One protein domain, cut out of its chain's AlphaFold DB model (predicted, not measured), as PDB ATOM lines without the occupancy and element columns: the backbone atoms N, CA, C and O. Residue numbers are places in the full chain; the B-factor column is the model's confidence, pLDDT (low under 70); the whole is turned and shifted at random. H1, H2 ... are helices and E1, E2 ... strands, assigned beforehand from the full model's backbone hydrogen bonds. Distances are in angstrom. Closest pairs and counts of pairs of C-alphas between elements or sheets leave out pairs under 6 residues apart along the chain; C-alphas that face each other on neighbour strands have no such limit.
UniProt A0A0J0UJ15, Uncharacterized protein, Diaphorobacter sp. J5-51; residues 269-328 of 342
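This is residues 269 to 328 of the 342 residues of an uncharacterized protein of Diaphorobacter sp. J5-51 (UniProt A0A0J0UJ15). A small antiparallel sheet, ordered E2, E1, E3, forms one side of the domain; two short helices on loops stand off from it, H1 grazing it, H2 not on it. The printed part has 60 residues with two named helices and three named strands, in chain order E1, H1, E2, H2, E3: mixed class. It is compact, radius of gyration of the C-alphas 10.6 A, spanning 30 by 23 by 20 A.

E1, residues 269 to 272, 10.0 A, begins at C-alpha (350.636, 271.366, 126.400). E2 is residues 301 to 305, 14.3 A; E3, residues 324 to 327, 9.8 A, ends at (356.413, 272.528, 124.892). H1 is residues 280 to 291, 17.1 A; H2, residues 310 to 316, 10.2 A.

E2 and E1 are antiparallel at 175 degrees, N 269 to O 304 2.8 A; E1 and E3 at 143 degrees, N 270 to O 325 2.8 A. E2, H2, E3 form a split strand-helix-strand unit, two same-way strands with E1 between, crossover right-handed. H1 grazes the sheet with residues 286 to 290. H1, with residues 285 to 289 alone, only just touches H2, with 3 pairs of C-alphas within 8 A, the closest Leu 289 and Arg 315, 7.2 A. O i to N i+4 pairs within hydrogen-bond range are 5 of 8 in H1, 1 of 3 in H2; H2 has 2 of 4 O i to N i+3.

The farthest C-alphas, Glu 278 and Leu 308, are 30.2 A apart. The printed part has no cut and no long link; pLDDT is under 70 at residues 307 to 308.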
ATOM      1  N   VAL A 269     351.052 272.614 127.031       94.62
ATOM      2  CA  VAL A 269     350.636 271.366 126.400       94.62
ATOM      3  C   VAL A 269     349.897 271.725 125.120       94.62
ATOM      4  O   VAL A 269     348.954 272.512 125.147       94.62
ATOM      5  N   VAL A 270     350.349 271.161 124.007       95.44
ATOM      6  CA  VAL A 270     349.721 271.278 122.692       95.44
ATOM      7  C   VAL A 270     349.044 269.951 122.394       95.44
ATOM      8  O   VAL A 270     349.696 268.904 122.434       95.44
ATOM      9  N   VAL A 271     347.744 269.997 122.129       95.75
ATOM     10  CA  VAL A 271     346.914 268.824 121.863       95.75
ATOM     11  C   VAL A 271     346.418 268.865 120.425       95.75
ATOM     12  O   VAL A 271     345.727 269.800 120.021       95.75
ATOM     13  N   ASP A 272     346.758 267.828 119.668       94.69
ATOM     14  CA  ASP A 272     346.211 267.548 118.347       94.69
ATOM     15  C   ASP A 272     344.920 266.732 118.494       94.69
ATOM     16  O   ASP A 272     344.939 265.562 118.883       94.69
ATOM     17  N   ALA A 273     343.789 267.375 118.216       91.94
ATOM     18  CA  ALA A 273     342.463 266.772 118.289       91.94
ATOM     19  C   ALA A 273     342.049 266.075 116.981       91.94
ATOM     20  O   ALA A 273     340.956 265.516 116.919       91.94
ATOM     21  N   THR A 274     342.898 266.103 115.946       91.94
ATOM     22  CA  THR A 274     342.665 265.370 114.690       91.94
ATOM     23  C   THR A 274     343.091 263.907 114.770       91.94
ATOM     24  O   THR A 274     342.707 263.112 113.914       91.94
ATOM     25  N   VAL A 275     343.849 263.535 115.807       91.75
ATOM     26  CA  VAL A 275     344.242 262.147 116.053       91.75
ATOM     27  C   VAL A 275     343.000 261.308 116.351       91.75
ATOM     28  O   VAL A 275     342.252 261.577 117.293       91.75
ATOM     29  N   GLU A 276     342.788 260.268 115.547       89.19
ATOM     30  CA  GLU A 276     341.702 259.317 115.751       89.19
ATOM     31  C   GLU A 276     342.091 258.262 116.791       89.19
ATOM     32  O   GLU A 276     343.172 257.676 116.745       89.19
ATOM     33  N   PHE A 277     341.175 257.989 117.719       86.88
ATOM     34  CA  PHE A 277     341.327 256.940 118.726       86.88
ATOM     35  C   PHE A 277     340.205 255.928 118.569       86.88
ATOM     36  O   PHE A 277     339.043 256.319 118.438       86.88
ATOM     37  N   GLU A 278     340.525 254.638 118.631       84.75
ATOM     38  CA  GLU A 278     339.531 253.558 118.592       84.75
ATOM     39  C   GLU A 278     338.767 253.442 119.916       84.75
ATOM     40  O   GLU A 278     337.557 253.186 119.936       84.75
ATOM     41  N   ASP A 279     339.435 253.704 121.041       87.44
ATOM     42  CA  ASP A 279     338.834 253.600 122.359       87.44
ATOM     43  C   ASP A 279     338.110 254.892 122.772       87.44
ATOM     44  O   ASP A 279     338.507 256.020 122.473       87.44
ATOM     45  N   LYS A 280     336.990 254.722 123.482       88.50
ATOM     46  CA  LYS A 280     336.172 255.847 123.949       88.50
ATOM     47  C   LYS A 280     336.933 256.750 124.920       88.50
ATOM     48  O   LYS A 280     336.662 257.942 124.963       88.50
ATOM     49  N   TRP A 281     337.833 256.189 125.722       86.19
ATOM     50  CA  TRP A 281     338.483 256.926 126.795       86.19
ATOM     51  C   TRP A 281     339.507 257.928 126.251       86.19
ATOM     52  O   TRP A 281     339.479 259.084 126.667       86.19
ATOM     53  N   GLY A 282     340.312 257.537 125.259       85.56
ATOM     54  CA  GLY A 282     341.211 258.420 124.523       85.56
ATOM     55  C   GLY A 282     340.453 259.582 123.885       85.56
ATOM     56  O   GLY A 282     340.766 260.740 124.162       85.56
ATOM     57  N   ARG A 283     339.363 259.297 123.156       88.38
ATOM     58  CA  ARG A 283     338.498 260.348 122.581       88.38
ATOM     59  C   ARG A 283     337.935 261.290 123.646       88.38
ATOM     60  O   ARG A 283     338.068 262.506 123.525       88.38
ATOM     61  N   ASP A 284     337.341 260.736 124.704       90.62
ATOM     62  CA  ASP A 284     336.733 261.514 125.786       90.62
ATOM     63  C   ASP A 284     337.770 262.392 126.505       90.62
ATOM     64  O   ASP A 284     337.456 263.520 126.882       90.62
ATOM     65  N   SER A 285     338.994 261.894 126.704       89.06
ATOM     66  CA  SER A 285     340.062 262.633 127.389       89.06
ATOM     67  C   SER A 285     340.515 263.869 126.607       89.06
ATOM     68  O   SER A 285     340.742 264.912 127.215       89.06
ATOM     69  N   VAL A 286     340.565 263.790 125.272       91.94
ATOM     70  CA  VAL A 286     340.919 264.916 124.397       91.94
ATOM     71  C   VAL A 286     339.753 265.895 124.258       91.94
ATOM     72  O   VAL A 286     339.964 267.103 124.327       91.94
ATOM     73  N   GLN A 287     338.523 265.402 124.095       90.62
ATOM     74  CA  GLN A 287     337.355 266.249 123.819       90.62
ATOM     75  C   GLN A 287     336.837 267.000 125.047       90.62
ATOM     76  O   GLN A 287     336.383 268.132 124.915       90.62
ATOM     77  N   LYS A 288     336.903 266.392 126.238       90.50
ATOM     78  CA  LYS A 288     336.316 266.969 127.461       90.50
ATOM     79  C   LYS A 288     337.272 267.871 128.229       90.50
ATOM     80  O   LYS A 288     336.839 268.597 129.116       90.50
ATOM     81  N   LEU A 289     338.572 267.818 127.943       90.00
ATOM     82  CA  LEU A 289     339.551 268.620 128.675       90.00
ATOM     83  C   LEU A 289     339.308 270.140 128.528       90.00
ATOM     84  O   LEU A 289     339.327 270.812 129.560       90.00
ATOM     85  N   PRO A 290     338.977 270.685 127.338       91.69
ATOM     86  CA  PRO A 290     338.615 272.099 127.171       91.69
ATOM     87  C   PRO A 290     337.411 272.580 127.997       91.69
ATOM     88  O   PRO A 290     337.269 273.775 128.224       91.69
ATOM     89  N   GLU A 291     336.541 271.676 128.460       91.00
ATOM     90  CA  GLU A 291     335.406 272.028 129.330       91.00
ATOM     91  C   GLU A 291     335.847 272.294 130.781       91.00
ATOM     92  O   GLU A 291     335.108 272.885 131.565       91.00
ATOM     93  N   ILE A 292     337.043 271.824 131.152       87.31
ATOM     94  CA  ILE A 292     337.556 271.810 132.529       87.31
ATOM     95  C   ILE A 292     338.664 272.852 132.713       87.31
ATOM     96  O   ILE A 292     338.818 273.398 133.806       87.31
ATOM     97  N   ILE A 293     339.439 273.131 131.662       88.56
ATOM     98  CA  ILE A 293     340.547 274.087 131.699       88.56
ATOM     99  C   ILE A 293     340.410 275.162 130.623       88.56
ATOM    100  O   ILE A 293     339.966 274.861 129.517       88.56
ATOM    101  N   PRO A 294     340.843 276.405 130.899       89.81
ATOM    102  CA  PRO A 294     340.981 277.412 129.858       89.81
ATOM    103  C   PRO A 294     341.999 276.958 128.808       89.81
ATOM    104  O   PRO A 294     343.150 276.668 129.138       89.81
ATOM    105  N   VAL A 295     341.582 276.926 127.544       93.75
ATOM    106  CA  VAL A 295     342.437 276.569 126.406       93.75
ATOM    107  C   VAL A 295     342.408 277.654 125.335       93.75
ATOM    108  O   VAL A 295     341.464 278.436 125.235       93.75
ATOM    109  N   THR A 296     343.440 277.673 124.498       95.62
ATOM    110  CA  THR A 296     343.468 278.422 123.240       95.62
ATOM    111  C   THR A 296     343.270 277.442 122.094       95.62
ATOM    112  O   THR A 296     344.079 276.534 121.916       95.62
ATOM    113  N   HIS A 297     342.199 277.599 121.318       95.31
ATOM    114  CA  HIS A 297     341.949 276.739 120.163       95.31
ATOM    115  C   HIS A 297     342.918 277.040 119.016       95.31
ATOM    116  O   HIS A 297     343.237 278.195 118.732       95.31
ATOM    117  N   THR A 298     343.361 275.982 118.344       94.25
ATOM    118  CA  THR A 298     344.229 276.030 117.165       94.25
ATOM    119  C   THR A 298     343.512 275.395 115.971       94.25
ATOM    120  O   THR A 298     342.403 274.878 116.102       94.25
ATOM    121  N   ALA A 299     344.130 275.418 114.788       92.56
ATOM    122  CA  ALA A 299     343.542 274.814 113.589       92.56
ATOM    123  C   ALA A 299     343.331 273.292 113.712       92.56
ATOM    124  O   ALA A 299     342.416 272.752 113.098       92.56
ATOM    125  N   THR A 300     344.172 272.608 114.493       93.38
ATOM    126  CA  THR A 300     344.171 271.143 114.638       93.38
ATOM    127  C   THR A 300     343.763 270.673 116.036       93.38
ATOM    128  O   THR A 300     343.656 269.478 116.281       93.38
ATOM    129  N   GLY A 301     343.500 271.585 116.973       95.38
ATOM    130  CA  GLY A 301     343.112 271.221 118.332       95.38
ATOM    131  C   GLY A 301     343.152 272.405 119.282       95.38
ATOM    132  O   GLY A 301     342.409 273.374 119.108       95.38
ATOM    133  N   TYR A 302     343.973 272.314 120.325       96.00
ATOM    134  CA  TYR A 302     344.076 273.358 121.341       96.00
ATOM    135  C   TYR A 302     345.402 273.302 122.106       96.00
ATOM    136  O   TYR A 302     346.078 272.278 122.151       96.00
ATOM    137  N   GLU A 303     345.766 274.410 122.739       95.94
ATOM    138  CA  GLU A 303     346.904 274.496 123.649       95.94
ATOM    139  C   GLU A 303     346.522 275.159 124.971       95.94
ATOM    140  O   GLU A 303     345.586 275.956 125.044       95.94
ATOM    141  N   PHE A 304     347.260 274.843 126.029       93.19
ATOM    142  CA  PHE A 304     347.093 275.465 127.339       93.19
ATOM    143  C   PHE A 304     348.415 275.489 128.101       93.19
ATOM    144  O   PHE A 304     349.266 274.618 127.924       93.19
ATOM    145  N   GLU A 305     348.596 276.489 128.961       90.88
ATOM    146  CA  GLU A 305     349.667 276.456 129.956       90.88
ATOM    147  C   GLU A 305     349.295 275.456 131.051       90.88
ATOM    148  O   GLU A 305     348.134 275.385 131.460       90.88
ATOM    149  N   LEU A 306     350.260 274.650 131.496       83.44
ATOM    150  CA  LEU A 306     349.981 273.559 132.419       83.44
ATOM    151  C   LEU A 306     349.289 274.065 133.702       83.44
ATOM    152  O   LEU A 306     349.877 274.871 134.431       83.44
ATOM    153  N   PRO A 307     348.089 273.555 134.042       69.94
ATOM    154  CA  PRO A 307     347.445 273.892 135.300       69.94
ATOM    155  C   PRO A 307     348.274 273.354 136.470       69.94
ATOM    156  O   PRO A 307     348.586 272.167 136.538       69.94
ATOM    157  N   LEU A 308     348.598 274.232 137.422       65.12
ATOM    158  CA  LEU A 308     349.316 273.870 138.651       65.12
ATOM    159  C   LEU A 308     348.409 273.200 139.699       65.12
ATOM    160  O   LEU A 308     348.893 272.771 140.745       65.12
ATOM    161  N   ASP A 309     347.102 273.117 139.439       77.38
ATOM    162  CA  ASP A 309     346.145 272.482 140.340       77.38
ATOM    163  C   ASP A 309     346.240 270.935 140.290       77.38
ATOM    164  O   ASP A 309     346.067 270.336 139.219       77.38
ATOM    165  N   PRO A 310     346.437 270.255 141.440       70.81
ATOM    166  CA  PRO A 310     346.544 268.796 141.507       70.81
ATOM    167  C   PRO A 310     345.302 268.019 141.042       70.81
ATOM    168  O   PRO A 310     345.426 266.866 140.624       70.81
ATOM    169  N   SER A 311     344.096 268.594 141.122       73.56
ATOM    170  CA  SER A 311     342.876 267.897 140.684       73.56
ATOM    171  C   SER A 311     342.775 267.836 139.155       73.56
ATOM    172  O   SER A 311     342.298 266.851 138.584       73.56
ATOM    173  N   THR A 312     343.324 268.852 138.495       81.81
ATOM    174  CA  THR A 312     343.298 269.033 137.045       81.81
ATOM    175  C   THR A 312     344.472 268.334 136.357       81.81
ATOM    176  O   THR A 312     344.315 267.769 135.274       81.81
ATOM    177  N   ILE A 313     345.640 268.277 137.006       83.12
ATOM    178  CA  ILE A 313     346.856 267.681 136.428       83.12
ATOM    179  C   ILE A 313     346.675 266.203 136.047       83.12
ATOM    180  O   ILE A 313     347.163 265.751 135.014       83.12
ATOM    181  N   ARG A 314     345.869 265.454 136.812       83.62
ATOM    182  CA  ARG A 314     345.548 264.050 136.505       83.62
ATOM    183  C   ARG A 314     344.733 263.888 135.224       83.62
ATOM    184  O   ARG A 314     344.883 262.879 134.543       83.62
ATOM    185  N   ARG A 315     343.882 264.864 134.888       85.62
ATOM    186  CA  ARG A 315     343.161 264.884 133.605       85.62
ATOM    187  C   ARG A 315     344.128 265.158 132.457       85.62
ATOM    188  O   ARG A 315     344.032 264.503 131.426       85.62
ATOM    189  N   VAL A 316     345.122 266.020 132.658       88.81
ATOM    190  CA  VAL A 316     346.188 266.236 131.666       88.81
ATOM    191  C   VAL A 316     346.999 264.954 131.437       88.81
ATOM    192  O   VAL A 316     347.275 264.602 130.296       88.81
ATOM    193  N   PHE A 317     347.303 264.187 132.489       87.44
ATOM    194  CA  PHE A 317     347.978 262.883 132.368       87.44
ATOM    195  C   PHE A 317     347.159 261.798 131.670       87.44
ATOM    196  O   PHE A 317     347.727 260.783 131.273       87.44
ATOM    197  N   SER A 318     345.845 261.990 131.536       86.81
ATOM    198  CA  SER A 318     344.993 261.077 130.773       86.81
ATOM    199  C   SER A 318     345.030 261.318 129.266       86.81
ATOM    200  O   SER A 318     344.514 260.488 128.526       86.81
ATOM    201  N   LEU A 319     345.648 262.412 128.808       90.50
ATOM    202  CA  LEU A 319     345.788 262.671 127.382       90.50
ATOM    203  C   LEU A 319     346.632 261.572 126.710       90.50
ATOM    204  O   LEU A 319     347.725 261.260 127.200       90.50
ATOM    205  N   PRO A 320     346.181 261.027 125.567       89.81
ATOM    206  CA  PRO A 320     346.960 260.092 124.778       89.81
ATOM    207  C   PRO A 320     348.274 260.726 124.333       89.81
ATOM    208  O   PRO A 320     348.338 261.903 123.947       89.81
ATOM    209  N   ARG A 321     349.337 259.923 124.377       88.00
ATOM    210  CA  ARG A 321     350.702 260.359 124.067       88.00
ATOM    211  C   ARG A 321     350.814 260.874 122.632       88.00
ATOM    212  O   ARG A 321     351.580 261.799 122.371       88.00
ATOM    213  N   GLU A 322     350.051 260.268 121.735       89.56
ATOM    214  CA  GLU A 322     350.001 260.533 120.303       89.56
ATOM    215  C   GLU A 322     349.442 261.935 120.025       89.56
ATOM    216  O   GLU A 322     349.993 262.658 119.200       89.56
ATOM    217  N   SER A 323     348.423 262.366 120.780       93.00
ATOM    218  CA  SER A 323     347.818 263.698 120.633       93.00
ATOM    219  C   SER A 323     348.524 264.809 121.400       93.00
ATOM    220  O   SER A 323     348.394 265.964 121.018       93.00
ATOM    221  N   ALA A 324     349.235 264.515 122.492       93.50
ATOM    222  CA  ALA A 324     349.700 265.555 123.412       93.50
ATOM    223  C   ALA A 324     351.220 265.732 123.394       93.50
ATOM    224  O   ALA A 324     351.975 264.804 123.704       93.50
ATOM    225  N   GLN A 325     351.675 266.943 123.077       94.75
ATOM    226  CA  GLN A 325     353.075 267.355 123.146       94.75
ATOM    227  C   GLN A 325     353.269 268.409 124.229       94.75
ATOM    228  O   GLN A 325     352.473 269.331 124.377       94.75
ATOM    229  N   TRP A 326     354.371 268.298 124.961       94.12
ATOM    230  CA  TRP A 326     354.759 269.259 125.981       94.12
ATOM    231  C   TRP A 326     355.819 270.190 125.402       94.12
ATOM    232  O   TRP A 326     356.841 269.749 124.875       94.12
ATOM    233  N   VAL A 327     355.557 271.489 125.457       94.75
ATOM    234  CA  VAL A 327     356.413 272.528 124.892       94.75
ATOM    235  C   VAL A 327     356.979 273.336 126.042       94.75
ATOM    236  O   VAL A 327     356.270 274.086 126.715       94.75
ATOM    237  N   LEU A 328     358.275 273.150 126.280       93.06
ATOM    238  CA  LEU A 328     359.004 273.941 127.258       93.06
ATOM    239  C   LEU A 328     359.152 275.380 126.724       93.06
ATOM    240  O   LEU A 328     359.362 275.556 125.520       93.06
TER     241      LEU A 328